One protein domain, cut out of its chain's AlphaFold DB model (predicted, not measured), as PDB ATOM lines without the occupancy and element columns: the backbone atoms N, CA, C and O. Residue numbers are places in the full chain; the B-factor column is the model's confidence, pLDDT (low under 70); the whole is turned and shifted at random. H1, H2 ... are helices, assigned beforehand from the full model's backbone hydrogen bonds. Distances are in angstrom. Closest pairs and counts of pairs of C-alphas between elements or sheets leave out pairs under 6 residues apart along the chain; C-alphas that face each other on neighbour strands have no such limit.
ATOM      1  N   GLU A   2      46.120 -24.775  37.810       63.88
ATOM      2  CA  GLU A   2      46.854 -25.421  36.694       63.88
ATOM      3  C   GLU A   2      45.942 -25.770  35.502       63.88
ATOM      4  O   GLU A   2      46.265 -25.467  34.356       63.88
ATOM      5  N   HIS A   3      44.733 -26.269  35.782       63.09
ATOM      6  CA  HIS A   3      43.712 -26.542  34.766       63.09
ATOM      7  C   HIS A   3      43.284 -25.277  33.999       63.09
ATOM      8  O   HIS A   3      43.177 -25.309  32.780       63.09
ATOM      9  N   GLU A   4      43.102 -24.143  34.686       67.25
ATOM     10  CA  GLU A   4      42.711 -22.867  34.057       67.25
ATOM     11  C   GLU A   4      43.788 -22.356  33.095       67.25
ATOM     12  O   GLU A   4      43.481 -21.963  31.968       67.25
ATOM     13  N   ARG A   5      45.062 -22.444  33.506       72.44
ATOM     14  CA  ARG A   5      46.198 -22.105  32.643       72.44
ATOM     15  C   ARG A   5      46.219 -22.983  31.401       72.44
ATOM     16  O   ARG A   5      46.310 -22.450  30.307       72.44
ATOM     17  N   ILE A   6      46.061 -24.299  31.546       77.69
ATOM     18  CA  ILE A   6      46.037 -25.227  30.406       77.69
ATOM     19  C   ILE A   6      44.857 -24.913  29.477       77.69
ATOM     20  O   ILE A   6      45.047 -24.817  28.264       77.69
ATOM     21  N   THR A   7      43.659 -24.670  30.021       78.94
ATOM     22  CA  THR A   7      42.470 -24.337  29.215       78.94
ATOM     23  C   THR A   7      42.629 -23.054  28.404       78.94
ATOM     24  O   THR A   7      42.077 -22.971  27.306       78.94
ATOM     25  N   ALA A   8      43.421 -22.084  28.874       79.12
ATOM     26  CA  ALA A   8      43.716 -20.866  28.120       79.12
ATOM     27  C   ALA A   8      44.480 -21.141  26.812       79.12
ATOM     28  O   ALA A   8      44.345 -20.374  25.864       79.12
ATOM     29  N   PHE A   9      45.225 -22.249  26.734       81.81
ATOM     30  CA  PHE A   9      45.954 -22.662  25.532       81.81
ATOM     31  C   PHE A   9      45.180 -23.674  24.686       81.81
ATOM     32  O   PHE A   9      45.155 -23.556  23.465       81.81
ATOM     33  N   VAL A  10      44.562 -24.676  25.321       83.69
ATOM     34  CA  VAL A  10      44.002 -25.830  24.594       83.69
ATOM     35  C   VAL A  10      42.548 -25.644  24.156       83.69
ATOM     36  O   VAL A  10      42.077 -26.405  23.315       83.69
ATOM     37  N   SER A  11      41.836 -24.648  24.693       85.50
ATOM     38  CA  SER A  11      40.459 -24.333  24.280       85.50
ATOM     39  C   SER A  11      40.385 -23.767  22.857       85.50
ATOM     40  O   SER A  11      41.355 -23.204  22.352       85.50
ATOM     41  N   SER A  12      39.204 -23.839  22.232       79.25
ATOM     42  CA  SER A  12      38.938 -23.252  20.907       79.25
ATOM     43  C   SER A  12      39.307 -21.765  20.844       79.25
ATOM     44  O   SER A  12      39.968 -21.319  19.907       79.25
ATOM     45  N   LYS A  13      38.971 -21.012  21.898       85.12
ATOM     46  CA  LYS A  13      39.311 -19.596  22.052       85.12
ATOM     47  C   LYS A  13      40.822 -19.372  22.151       85.12
ATOM     48  O   LYS A  13      41.356 -18.505  21.460       85.12
ATOM     49  N   GLY A  14      41.507 -20.168  22.974       88.06
ATOM     50  CA  GLY A  14      42.965 -20.133  23.114       88.06
ATOM     51  C   GLY A  14      43.680 -20.402  21.794       88.06
ATOM     52  O   GLY A  14      44.522 -19.617  21.355       88.06
ATOM     53  N   GLN A  15      43.262 -21.456  21.095       86.56
ATOM     54  CA  GLN A  15      43.804 -21.807  19.785       86.56
ATOM     55  C   GLN A  15      43.455 -20.777  18.701       86.56
ATOM     56  O   GLN A  15      44.278 -20.494  17.831       86.56
ATOM     57  N   SER A  16      42.278 -20.148  18.765       90.12
ATOM     58  CA  SER A  16      41.925 -19.040  17.874       90.12
ATOM     59  C   SER A  16      42.831 -17.824  18.086       90.12
ATOM     60  O   SER A  16      43.161 -17.145  17.118       90.12
ATOM     61  N   MET A  17      43.232 -17.522  19.321       89.81
ATOM     62  CA  MET A  17      44.196 -16.450  19.596       89.81
ATOM     63  C   MET A  17      45.598 -16.818  19.111       89.81
ATOM     64  O   MET A  17      46.271 -15.992  18.499       89.81
ATOM     65  N   ALA A  18      46.015 -18.066  19.336       92.62
ATOM     66  CA  ALA A  18      47.270 -18.593  18.816       92.62
ATOM     67  C   ALA A  18      47.336 -18.477  17.284       92.62
ATOM     68  O   ALA A  18      48.344 -18.035  16.745       92.62
ATOM     69  N   TYR A  19      46.246 -18.795  16.581       94.19
ATOM     70  CA  TYR A  19      46.155 -18.624  15.131       94.19
ATOM     71  C   TYR A  19      46.470 -17.182  14.696       94.19
ATOM     72  O   TYR A  19      47.321 -16.972  13.831       94.19
ATOM     73  N   GLU A  20      45.823 -16.190  15.313       93.25
ATOM     74  CA  GLU A  20      46.023 -14.772  14.980       93.25
ATOM     75  C   GLU A  20      47.446 -14.294  15.300       93.25
ATOM     76  O   GLU A  20      48.023 -13.515  14.545       93.25
ATOM     77  N   ALA A  21      48.043 -14.802  16.381       92.62
ATOM     78  CA  ALA A  21      49.422 -14.489  16.747       92.62
ATOM     79  C   ALA A  21      50.444 -15.005  15.720       92.62
ATOM     80  O   ALA A  21      51.498 -14.398  15.534       92.62
ATOM     81  N   LEU A  22      50.150 -16.133  15.067       95.56
ATOM     82  CA  LEU A  22      51.103 -16.806  14.189       95.56
ATOM     83  C   LEU A  22      50.952 -16.431  12.717       95.56
ATOM     84  O   LEU A  22      51.959 -16.348  12.026       95.56
ATOM     85  N   ILE A  23      49.735 -16.195  12.216       93.19
ATOM     86  CA  ILE A  23      49.466 -16.125  10.767       93.19
ATOM     87  C   ILE A  23      50.366 -15.131  10.003       93.19
ATOM     88  O   ILE A  23      50.738 -15.393   8.857       93.19
ATOM     89  N   GLY A  24      50.755 -14.020  10.640       94.38
ATOM     90  CA  GLY A  24      51.624 -12.997  10.054       94.38
ATOM     91  C   GLY A  24      53.117 -13.350  10.005       94.38
ATOM     92  O   GLY A  24      53.841 -12.764   9.206       94.38
ATOM     93  N   SER A  25      53.586 -14.299  10.821       95.12
ATOM     94  CA  SER A  25      55.004 -14.691  10.920       95.12
ATOM     95  C   SER A  25      55.344 -15.983  10.169       95.12
ATOM     96  O   SER A  25      56.509 -16.394  10.127       95.12
ATOM     97  N   LEU A  26      54.334 -16.632   9.587       97.19
ATOM     98  CA  LEU A  26      54.497 -17.861   8.820       97.19
ATOM     99  C   LEU A  26      55.143 -17.598   7.460       97.19
ATOM    100  O   LEU A  26      54.926 -16.555   6.842       97.19
ATOM    101  N   ASP A  27      55.885 -18.575   6.952       97.38
ATOM    102  CA  ASP A  27      56.295 -18.585   5.551       97.38
ATOM    103  C   ASP A  27      55.146 -19.032   4.619       97.38
ATOM    104  O   ASP A  27      54.026 -19.328   5.043       97.38
ATOM    105  N   GLU A  28      55.398 -19.051   3.310       97.31
ATOM    106  CA  GLU A  28      54.373 -19.400   2.322       97.31
ATOM    107  C   GLU A  28      53.924 -20.869   2.387       97.31
ATOM    108  O   GLU A  28      52.761 -21.185   2.121       97.31
ATOM    109  N   GLU A  29      54.824 -21.782   2.745       97.31
ATOM    110  CA  GLU A  29      54.503 -23.198   2.892       97.31
ATOM    111  C   GLU A  29      53.666 -23.423   4.157       97.31
ATOM    112  O   GLU A  29      52.609 -24.059   4.102       97.31
ATOM    113  N   GLU A  30      54.086 -22.836   5.274       98.12
ATOM    114  CA  GLU A  30      53.389 -22.852   6.558       98.12
ATOM    115  C   GLU A  30      51.980 -22.254   6.433       98.12
ATOM    116  O   GLU A  30      51.002 -22.891   6.839       98.12
ATOM    117  N   ARG A  31      51.841 -21.092   5.774       97.38
ATOM    118  CA  ARG A  31      50.531 -20.486   5.469       97.38
ATOM    119  C   ARG A  31      49.652 -21.410   4.642       97.38
ATOM    120  O   ARG A  31      48.452 -21.509   4.904       97.38
ATOM    121  N   ARG A  32      50.211 -22.100   3.646       97.81
ATOM    122  CA  ARG A  32      49.451 -23.030   2.798       97.81
ATOM    123  C   ARG A  32      48.912 -24.209   3.603       97.81
ATOM    124  O   ARG A  32      47.754 -24.586   3.419       97.81
ATOM    125  N   ILE A  33      49.722 -24.776   4.497       97.69
ATOM    126  CA  ILE A  33      49.297 -25.862   5.389       97.69
ATOM    127  C   ILE A  33      48.207 -25.380   6.344       97.69
ATOM    128  O   ILE A  33      47.154 -26.016   6.434       97.69
ATOM    129  N   MET A  34      48.418 -24.234   6.991       95.19
ATOM    130  CA  MET A  34      47.445 -23.650   7.912       95.19
ATOM    131  C   MET A  34      46.117 -23.355   7.192       95.19
ATOM    132  O   MET A  34      45.049 -23.765   7.647       95.19
ATOM    133  N   ARG A  35      46.167 -22.774   5.986       95.19
ATOM    134  CA  ARG A  35      44.988 -22.556   5.131       95.19
ATOM    135  C   ARG A  35      44.294 -23.862   4.736       95.19
ATOM    136  O   ARG A  35      43.068 -23.878   4.617       95.19
ATOM    137  N   ARG A  36      45.036 -24.953   4.518       94.75
ATOM    138  CA  ARG A  36      44.450 -26.271   4.226       94.75
ATOM    139  C   ARG A  36      43.659 -26.796   5.421       94.75
ATOM    140  O   ARG A  36      42.543 -27.263   5.224       94.75
ATOM    141  N   GLY A  37      44.207 -26.683   6.632       92.75
ATOM    142  CA  GLY A  37      43.498 -27.045   7.863       92.75
ATOM    143  C   GLY A  37      42.248 -26.188   8.081       92.75
ATOM    144  O   GLY A  37      41.170 -26.733   8.290       92.75
ATOM    145  N   PHE A  38      42.349 -24.869   7.883       92.06
ATOM    146  CA  PHE A  38      41.226 -23.929   8.025       92.06
ATOM    147  C   PHE A  38      40.041 -24.209   7.082       92.06
ATOM    148  O   PHE A  38      38.890 -23.885   7.384       92.06
ATOM    149  N   ASN A  39      40.319 -24.763   5.899       91.44
ATOM    150  CA  ASN A  39      39.308 -25.111   4.895       91.44
ATOM    151  C   ASN A  39      38.949 -26.606   4.896       91.44
ATOM    152  O   ASN A  39      38.228 -27.063   4.007       91.44
ATOM    153  N   SER A  40      39.456 -27.374   5.866       88.06
ATOM    154  CA  SER A  40      39.087 -28.774   6.040       88.06
ATOM    155  C   SER A  40      37.602 -28.879   6.378       88.06
ATOM    156  O   SER A  40      37.113 -28.213   7.282       88.06
ATOM    157  N   ARG A  41      36.868 -29.736   5.663       72.62
ATOM    158  CA  ARG A  41      35.420 -29.944   5.851       72.62
ATOM    159  C   ARG A  41      35.118 -31.024   6.909       72.62
ATOM    160  O   ARG A  41      34.253 -31.870   6.684       72.62
ATOM    161  N   GLY A  42      35.890 -31.035   8.003       65.62
ATOM    162  CA  GLY A  42      35.831 -32.019   9.097       65.62
ATOM    163  C   GLY A  42      34.453 -32.146   9.769       65.62
ATOM    164  O   GLY A  42      33.571 -31.323   9.554       65.62
ATOM    165  N   ALA A  43      34.255 -33.239  10.518       53.31
ATOM    166  CA  ALA A  43      32.968 -33.834  10.909       53.31
ATOM    167  C   ALA A  43      31.831 -32.842  11.251       53.31
ATOM    168  O   ALA A  43      31.770 -32.264  12.331       53.31
ATOM    169  N   LYS A  44      30.854 -32.772  10.337       55.41
ATOM    170  CA  LYS A  44      29.647 -31.921  10.308       55.41
ATOM    171  C   LYS A  44      28.645 -32.104  11.466       55.41
ATOM    172  O   LYS A  44      27.472 -31.782  11.295       55.41
ATOM    173  N   ARG A  45      29.037 -32.678  12.609       51.81
ATOM    174  CA  ARG A  45      28.073 -32.995  13.672       51.81
ATOM    175  C   ARG A  45      27.796 -31.801  14.583       51.81
ATOM    176  O   ARG A  45      26.627 -31.600  14.848       51.81
ATOM    177  N   HIS A  46      28.807 -31.001  14.943       54.53
ATOM    178  CA  HIS A  46      28.747 -29.648  15.533       54.53
ATOM    179  C   HIS A  46      30.172 -29.053  15.468       54.53
ATOM    180  O   HIS A  46      31.090 -29.714  15.941       54.53
ATOM    181  N   GLY A  47      30.380 -27.861  14.890       56.38
ATOM    182  CA  GLY A  47      31.705 -27.204  14.874       56.38
ATOM    183  C   GLY A  47      32.245 -26.853  13.486       56.38
ATOM    184  O   GLY A  47      33.255 -27.389  13.067       56.38
ATOM    185  N   ASP A  48      31.584 -25.943  12.769       68.81
ATOM    186  CA  ASP A  48      32.186 -25.237  11.615       68.81
ATOM    187  C   ASP A  48      32.311 -23.732  11.913       68.81
ATOM    188  O   ASP A  48      32.337 -22.882  11.021       68.81
ATOM    189  N   ASP A  49      32.323 -23.383  13.202       85.12
ATOM    190  CA  ASP A  49      32.552 -22.011  13.620       85.12
ATOM    191  C   ASP A  49      34.012 -21.601  13.379       85.12
ATOM    192  O   ASP A  49      34.915 -22.408  13.126       85.12
ATOM    193  N   LEU A  50      34.238 -20.291  13.404       87.25
ATOM    194  CA  LEU A  50      35.544 -19.719  13.107       87.25
ATOM    195  C   LEU A  50      36.630 -20.221  14.070       87.25
ATOM    196  O   LEU A  50      37.770 -20.411  13.646       87.25
ATOM    197  N   GLU A  51      36.293 -20.446  15.343       88.44
ATOM    198  CA  GLU A  51      37.252 -20.915  16.345       88.44
ATOM    199  C   GLU A  51      37.693 -22.352  16.068       88.44
ATOM    200  O   GLU A  51      38.892 -22.629  16.061       88.44
ATOM    201  N   TYR A  52      36.755 -23.247  15.753       85.62
ATOM    202  CA  TYR A  52      37.050 -24.631  15.397       85.62
ATOM    203  C   TYR A  52      37.918 -24.725  14.138       85.62
ATOM    204  O   TYR A  52      38.887 -25.490  14.082       85.62
ATOM    205  N   ARG A  53      37.623 -23.900  13.128       89.62
ATOM    206  CA  ARG A  53      38.417 -23.839  11.892       89.62
ATOM    207  C   ARG A  53      39.835 -23.334  12.147       89.62
ATOM    208  O   ARG A  53      40.783 -23.870  11.572       89.62
ATOM    209  N   ARG A  54      40.004 -22.336  13.021       92.81
ATOM    210  CA  ARG A  54      41.326 -21.843  13.447       92.81
ATOM    211  C   ARG A  54      42.096 -22.887  14.256       92.81
ATOM    212  O   ARG A  54      43.280 -23.076  13.993       92.81
ATOM    213  N   ALA A  55      41.431 -23.598  15.166       89.75
ATOM    214  CA  ALA A  55      42.022 -24.700  15.925       89.75
ATOM    215  C   ALA A  55      42.539 -25.807  14.992       89.75
ATOM    216  O   ALA A  55      43.723 -26.139  14.997       89.75
ATOM    217  N   THR A  56      41.696 -26.265  14.065       90.75
ATOM    218  CA  THR A  56      42.071 -27.276  13.061       90.75
ATOM    219  C   THR A  56      43.246 -26.814  12.185       90.75
ATOM    220  O   THR A  56      44.123 -27.599  11.816       90.75
ATOM    221  N   ALA A  57      43.295 -25.526  11.833       94.31
ATOM    222  CA  ALA A  57      44.402 -24.935  11.086       94.31
ATOM    223  C   ALA A  57      45.729 -24.966  11.862       94.31
ATOM    224  O   ALA A  57      46.777 -25.262  11.281       94.31
ATOM    225  N   LEU A  58      45.673 -24.679  13.164       94.88
ATOM    226  CA  LEU A  58      46.818 -24.705  14.067       94.88
ATOM    227  C   LEU A  58      47.361 -26.132  14.227       94.88
ATOM    228  O   LEU A  58      48.553 -26.366  14.027       94.88
ATOM    229  N   GLU A  59      46.480 -27.098  14.500       93.19
ATOM    230  CA  GLU A  59      46.828 -28.520  14.603       93.19
ATOM    231  C   GLU A  59      47.490 -29.034  13.318       93.19
ATOM    232  O   GLU A  59      48.514 -29.721  13.367       93.19
ATOM    233  N   ALA A  60      46.960 -28.645  12.154       95.94
ATOM    234  CA  ALA A  60      47.533 -29.010  10.863       95.94
ATOM    235  C   ALA A  60      48.961 -28.467  10.675       95.94
ATOM    236  O   ALA A  60      49.824 -29.193  10.172       95.94
ATOM    237  N   LEU A  61      49.228 -27.219  11.084       97.75
ATOM    238  CA  LEU A  61      50.568 -26.631  11.015       97.75
ATOM    239  C   LEU A  61      51.555 -27.385  11.916       97.75
ATOM    240  O   LEU A  61      52.615 -27.802  11.446       97.75
ATOM    241  N   PHE A  62      51.210 -27.606  13.185       97.25
ATOM    242  CA  PHE A  62      52.105 -28.301  14.115       97.25
ATOM    243  C   PHE A  62      52.330 -29.764  13.723       97.25
ATOM    244  O   PHE A  62      53.468 -30.237  13.763       97.25
ATOM    245  N   GLY A  63      51.290 -30.459  13.255       97.69
ATOM    246  CA  GLY A  63      51.415 -31.811  12.714       97.69
ATOM    247  C   GLY A  63      52.356 -31.866  11.507       97.69
ATOM    248  O   GLY A  63      53.236 -32.723  11.441       97.69
ATOM    249  N   TYR A  64      52.240 -30.911  10.580       98.19
ATOM    250  CA  TYR A  64      53.148 -30.795   9.439       98.19
ATOM    251  C   TYR A  64      54.606 -30.591   9.868       98.19
ATOM    252  O   TYR A  64      55.490 -31.327   9.423       98.19
ATOM    253  N   LEU A  65      54.863 -29.620  10.747       98.38
ATOM    254  CA  LEU A  65      56.213 -29.324  11.226       98.38
ATOM    255  C   LEU A  65      56.827 -30.520  11.963       98.38
ATOM    256  O   LEU A  65      58.012 -30.809  11.775       98.38
ATOM    257  N   PHE A  66      56.023 -31.247  12.747       98.31
ATOM    258  CA  PHE A  66      56.464 -32.434  13.476       98.31
ATOM    259  C   PHE A  66      56.868 -33.556  12.517       98.31
ATOM    260  O   PHE A  66      57.967 -34.098  12.625       98.31
ATOM    261  N   LEU A  67      56.038 -33.841  11.506       98.19
ATOM    262  CA  LEU A  67      56.352 -34.829  10.466       98.19
ATOM    263  C   LEU A  67      57.598 -34.447   9.652       98.19
ATOM    264  O   LEU A  67      58.346 -35.319   9.213       98.19
ATOM    265  N   LYS A  68      57.860 -33.146   9.484       97.94
ATOM    266  CA  LYS A  68      59.082 -32.619   8.857       97.94
ATOM    267  C   LYS A  68      60.281 -32.534   9.804       97.94
ATOM    268  O   LYS A  68      61.343 -32.098   9.370       97.94
ATOM    269  N   LYS A  69      60.135 -32.938  11.071       98.38
ATOM    270  CA  LYS A  69      61.162 -32.838  12.122       98.38
ATOM    271  C   LYS A  69      61.696 -31.408  12.320       98.38
ATOM    272  O   LYS A  69      62.825 -31.218  12.766       98.38
ATOM    273  N   LYS A  70      60.888 -30.383  12.014       98.12
ATOM    274  CA  LYS A  70      61.228 -28.957  12.176       98.12
ATOM    275  C   LYS A  70      61.016 -28.504  13.632       98.12
ATOM    276  O   LYS A  70      60.266 -27.571  13.903       98.12
ATOM    277  N   TYR A  71      61.662 -29.171  14.589       97.62
ATOM    278  CA  TYR A  71      61.413 -28.957  16.024       97.62
ATOM    279  C   TYR A  71      61.805 -27.564  16.525       97.62
ATOM    280  O   TYR A  71      61.130 -27.020  17.394       97.62
ATOM    281  N   GLN A  72      62.853 -26.968  15.952       97.94
ATOM    282  CA  GLN A  72      63.245 -25.598  16.287       97.94
ATOM    283  C   GLN A  72      62.132 -24.605  15.932       97.94
ATOM    284  O   GLN A  72      61.730 -23.801  16.765       97.94
ATOM    285  N   ARG A  73      61.549 -24.750  14.737       97.75
ATOM    286  CA  ARG A  73      60.424 -23.926  14.294       97.75
ATOM    287  C   ARG A  73      59.179 -24.132  15.157       97.75
ATOM    288  O   ARG A  73      58.497 -23.172  15.485       97.75
ATOM    289  N   ILE A  74      58.904 -25.370  15.577       97.81
ATOM    290  CA  ILE A  74      57.824 -25.655  16.537       97.81
ATOM    291  C   ILE A  74      58.036 -24.870  17.833       97.81
ATOM    292  O   ILE A  74      57.091 -24.260  18.326       97.81
ATOM    293  N   ARG A  75      59.262 -24.864  18.371       96.94
ATOM    294  CA  ARG A  75      59.587 -24.130  19.599       96.94
ATOM    295  C   ARG A  75      59.366 -22.626  19.432       96.94
ATOM    296  O   ARG A  75      58.676 -22.048  20.260       96.94
ATOM    297  N   GLU A  76      59.851 -22.032  18.343       96.75
ATOM    298  CA  GLU A  76      59.643 -20.605  18.036       96.75
ATOM    299  C   GLU A  76      58.155 -20.226  18.004       96.75
ATOM    300  O   GLU A  76      57.738 -19.232  18.599       96.75
ATOM    301  N   LEU A  77      57.330 -21.031  17.327       95.88
ATOM    302  CA  LEU A  77      55.895 -20.765  17.230       95.88
ATOM    303  C   LEU A  77      55.194 -20.943  18.585       95.88
ATOM    304  O   LEU A  77      54.322 -20.149  18.928       95.88
ATOM    305  N   LEU A  78      55.577 -21.947  19.381       94.00
ATOM    306  CA  LEU A  78      55.031 -22.128  20.729       94.00
ATOM    307  C   LEU A  78      55.403 -20.966  21.657       94.00
ATOM    308  O   LEU A  78      54.546 -20.494  22.398       94.00
ATOM    309  N   GLU A  79      56.638 -20.469  21.594       93.81
ATOM    310  CA  GLU A  79      57.077 -19.296  22.359       93.81
ATOM    311  C   GLU A  79      56.265 -18.047  21.989       93.81
ATOM    312  O   GLU A  79      55.791 -17.333  22.878       93.81
ATOM    313  N   ALA A  80      56.008 -17.829  20.694       92.00
ATOM    314  CA  ALA A  80      55.148 -16.741  20.231       92.00
ATOM    315  C   ALA A  80      53.711 -16.862  20.776       92.00
ATOM    316  O   ALA A  80      53.144 -15.879  21.257       92.00
ATOM    317  N   VAL A  81      53.134 -18.071  20.772       91.19
ATOM    318  CA  VAL A  81      51.803 -18.324  21.353       91.19
ATOM    319  C   VAL A  81      51.796 -18.061  22.859       91.19
ATOM    320  O   VAL A  81      50.896 -17.379  23.356       91.19
ATOM    321  N   ILE A  82      52.799 -18.553  23.590       89.31
ATOM    322  CA  ILE A  82      52.919 -18.365  25.043       89.31
ATOM    323  C   ILE A  82      52.998 -16.882  25.396       89.31
ATOM    324  O   ILE A  82      52.301 -16.449  26.315       89.31
ATOM    325  N   SER A  83      53.781 -16.102  24.647       88.06
ATOM    326  CA  SER A  83      53.911 -14.658  24.858       88.06
ATOM    327  C   SER A  83      52.577 -13.925  24.717       88.06
ATOM    328  O   SER A  83      52.318 -12.986  25.466       88.06
ATOM    329  N   VAL A  84      51.719 -14.331  23.781       83.44
ATOM    330  CA  VAL A  84      50.438 -13.653  23.532       83.44
ATOM    331  C   VAL A  84      49.354 -14.100  24.512       83.44
ATOM    332  O   VAL A  84      48.602 -13.267  25.014       83.44
ATOM    333  N   VAL A  85      49.272 -15.399  24.805       77.69
ATOM    334  CA  VAL A  85      48.216 -15.959  25.663       77.69
ATOM    335  C   VAL A  85      48.483 -15.688  27.148       77.69
ATOM    336  O   VAL A  85      47.533 -15.449  27.881       77.69
ATOM    337  N   SER A  86      49.749 -15.657  27.589       77.06
ATOM    338  CA  SER A  86      50.105 -15.391  28.997       77.06
ATOM    339  C   SER A  86      50.084 -13.907  29.381       77.06
ATOM    340  O   SER A  86      50.163 -13.589  30.562       77.06
ATOM    341  N   SER A  87      50.011 -12.993  28.407       64.19
ATOM    342  CA  SER A  87      49.971 -11.539  28.651       64.19
ATOM    343  C   SER A  87      48.552 -11.008  28.921       64.19
ATOM    344  O   SER A  87      48.312  -9.804  28.812       64.19
TER     345      SER A  87
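AT A GLANCE: This is residues 2 to 87 of the 88 residues of the protein "Mini-ribonuclease 3" of Thermotogales bacterium 46_20 (UniProt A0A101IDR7). The longest helix, H4, and the last one, H5, make a hairpin that opens like a V; H2 packs across both its arms, and H3 crosses H4. H1 makes a corner with the start of H2 and lies farthest from the middle. The printed part has 86 residues with five named helices, H1 to H5 in order, and no named strand: all helix. It is compact, with a radius of gyration of the C-alphas of 12.7 A, and spans 35 by 33 by 21 A.

HOW THE PARTS SIT: H4, residues 50 to 67, touches H3, residues 28 to 38, at a steep tilt of 48 degrees, opposite ways; their closest C-alphas, Gly 37 and Ala 57, are 4.0 A apart. With residues 50 to 58 alone, H4 touches H2, residues 12 to 23, at a steep tilt of 61 degrees; the closest C-alphas, Gln 15 and Ala 55, are 5.1 A apart. H4 and H5, residues 71 to 85, form a helical hairpin at a shallow tilt of 28 degrees and touch through residues 62 to 66 and 71 to 74 alone; the closest C-alphas, Leu 65 and Ile 74, are 6.7 A apart. H2 touches H5, closest at the C-alphas of Ala 18 and Val 81, 5.2 A. H1, residues 2 to 10, and H2 touch only at the corner, closest at the C-alphas of Ala 8 and Gly 14, 5.1 A. Every O i to N i+4 pair is within hydrogen-bond range in H2, H3, H4 and H5; in H1, 4 of 5 are.

IN THESE COORDINATES: H4 is 25.9 A long from C-alpha 50 at (35.544, -19.719, 13.107), H5 20.9 A, H2 16.3 A, H3 15.0 A and H1 12.4 A. H1 begins at C-alpha 2 (46.854, -25.421, 36.694); H5 ends at C-alpha 85 (48.216, -15.959, 25.663).

THE WHOLE: The farthest C-alphas, Arg 45 and Gln 72, are 36.0 A apart. The printed part has no cut; the link H3 to H4 is long, with 11 residues. pLDDT is under 70 at residues 2 to 4, 42 to 48 and 87.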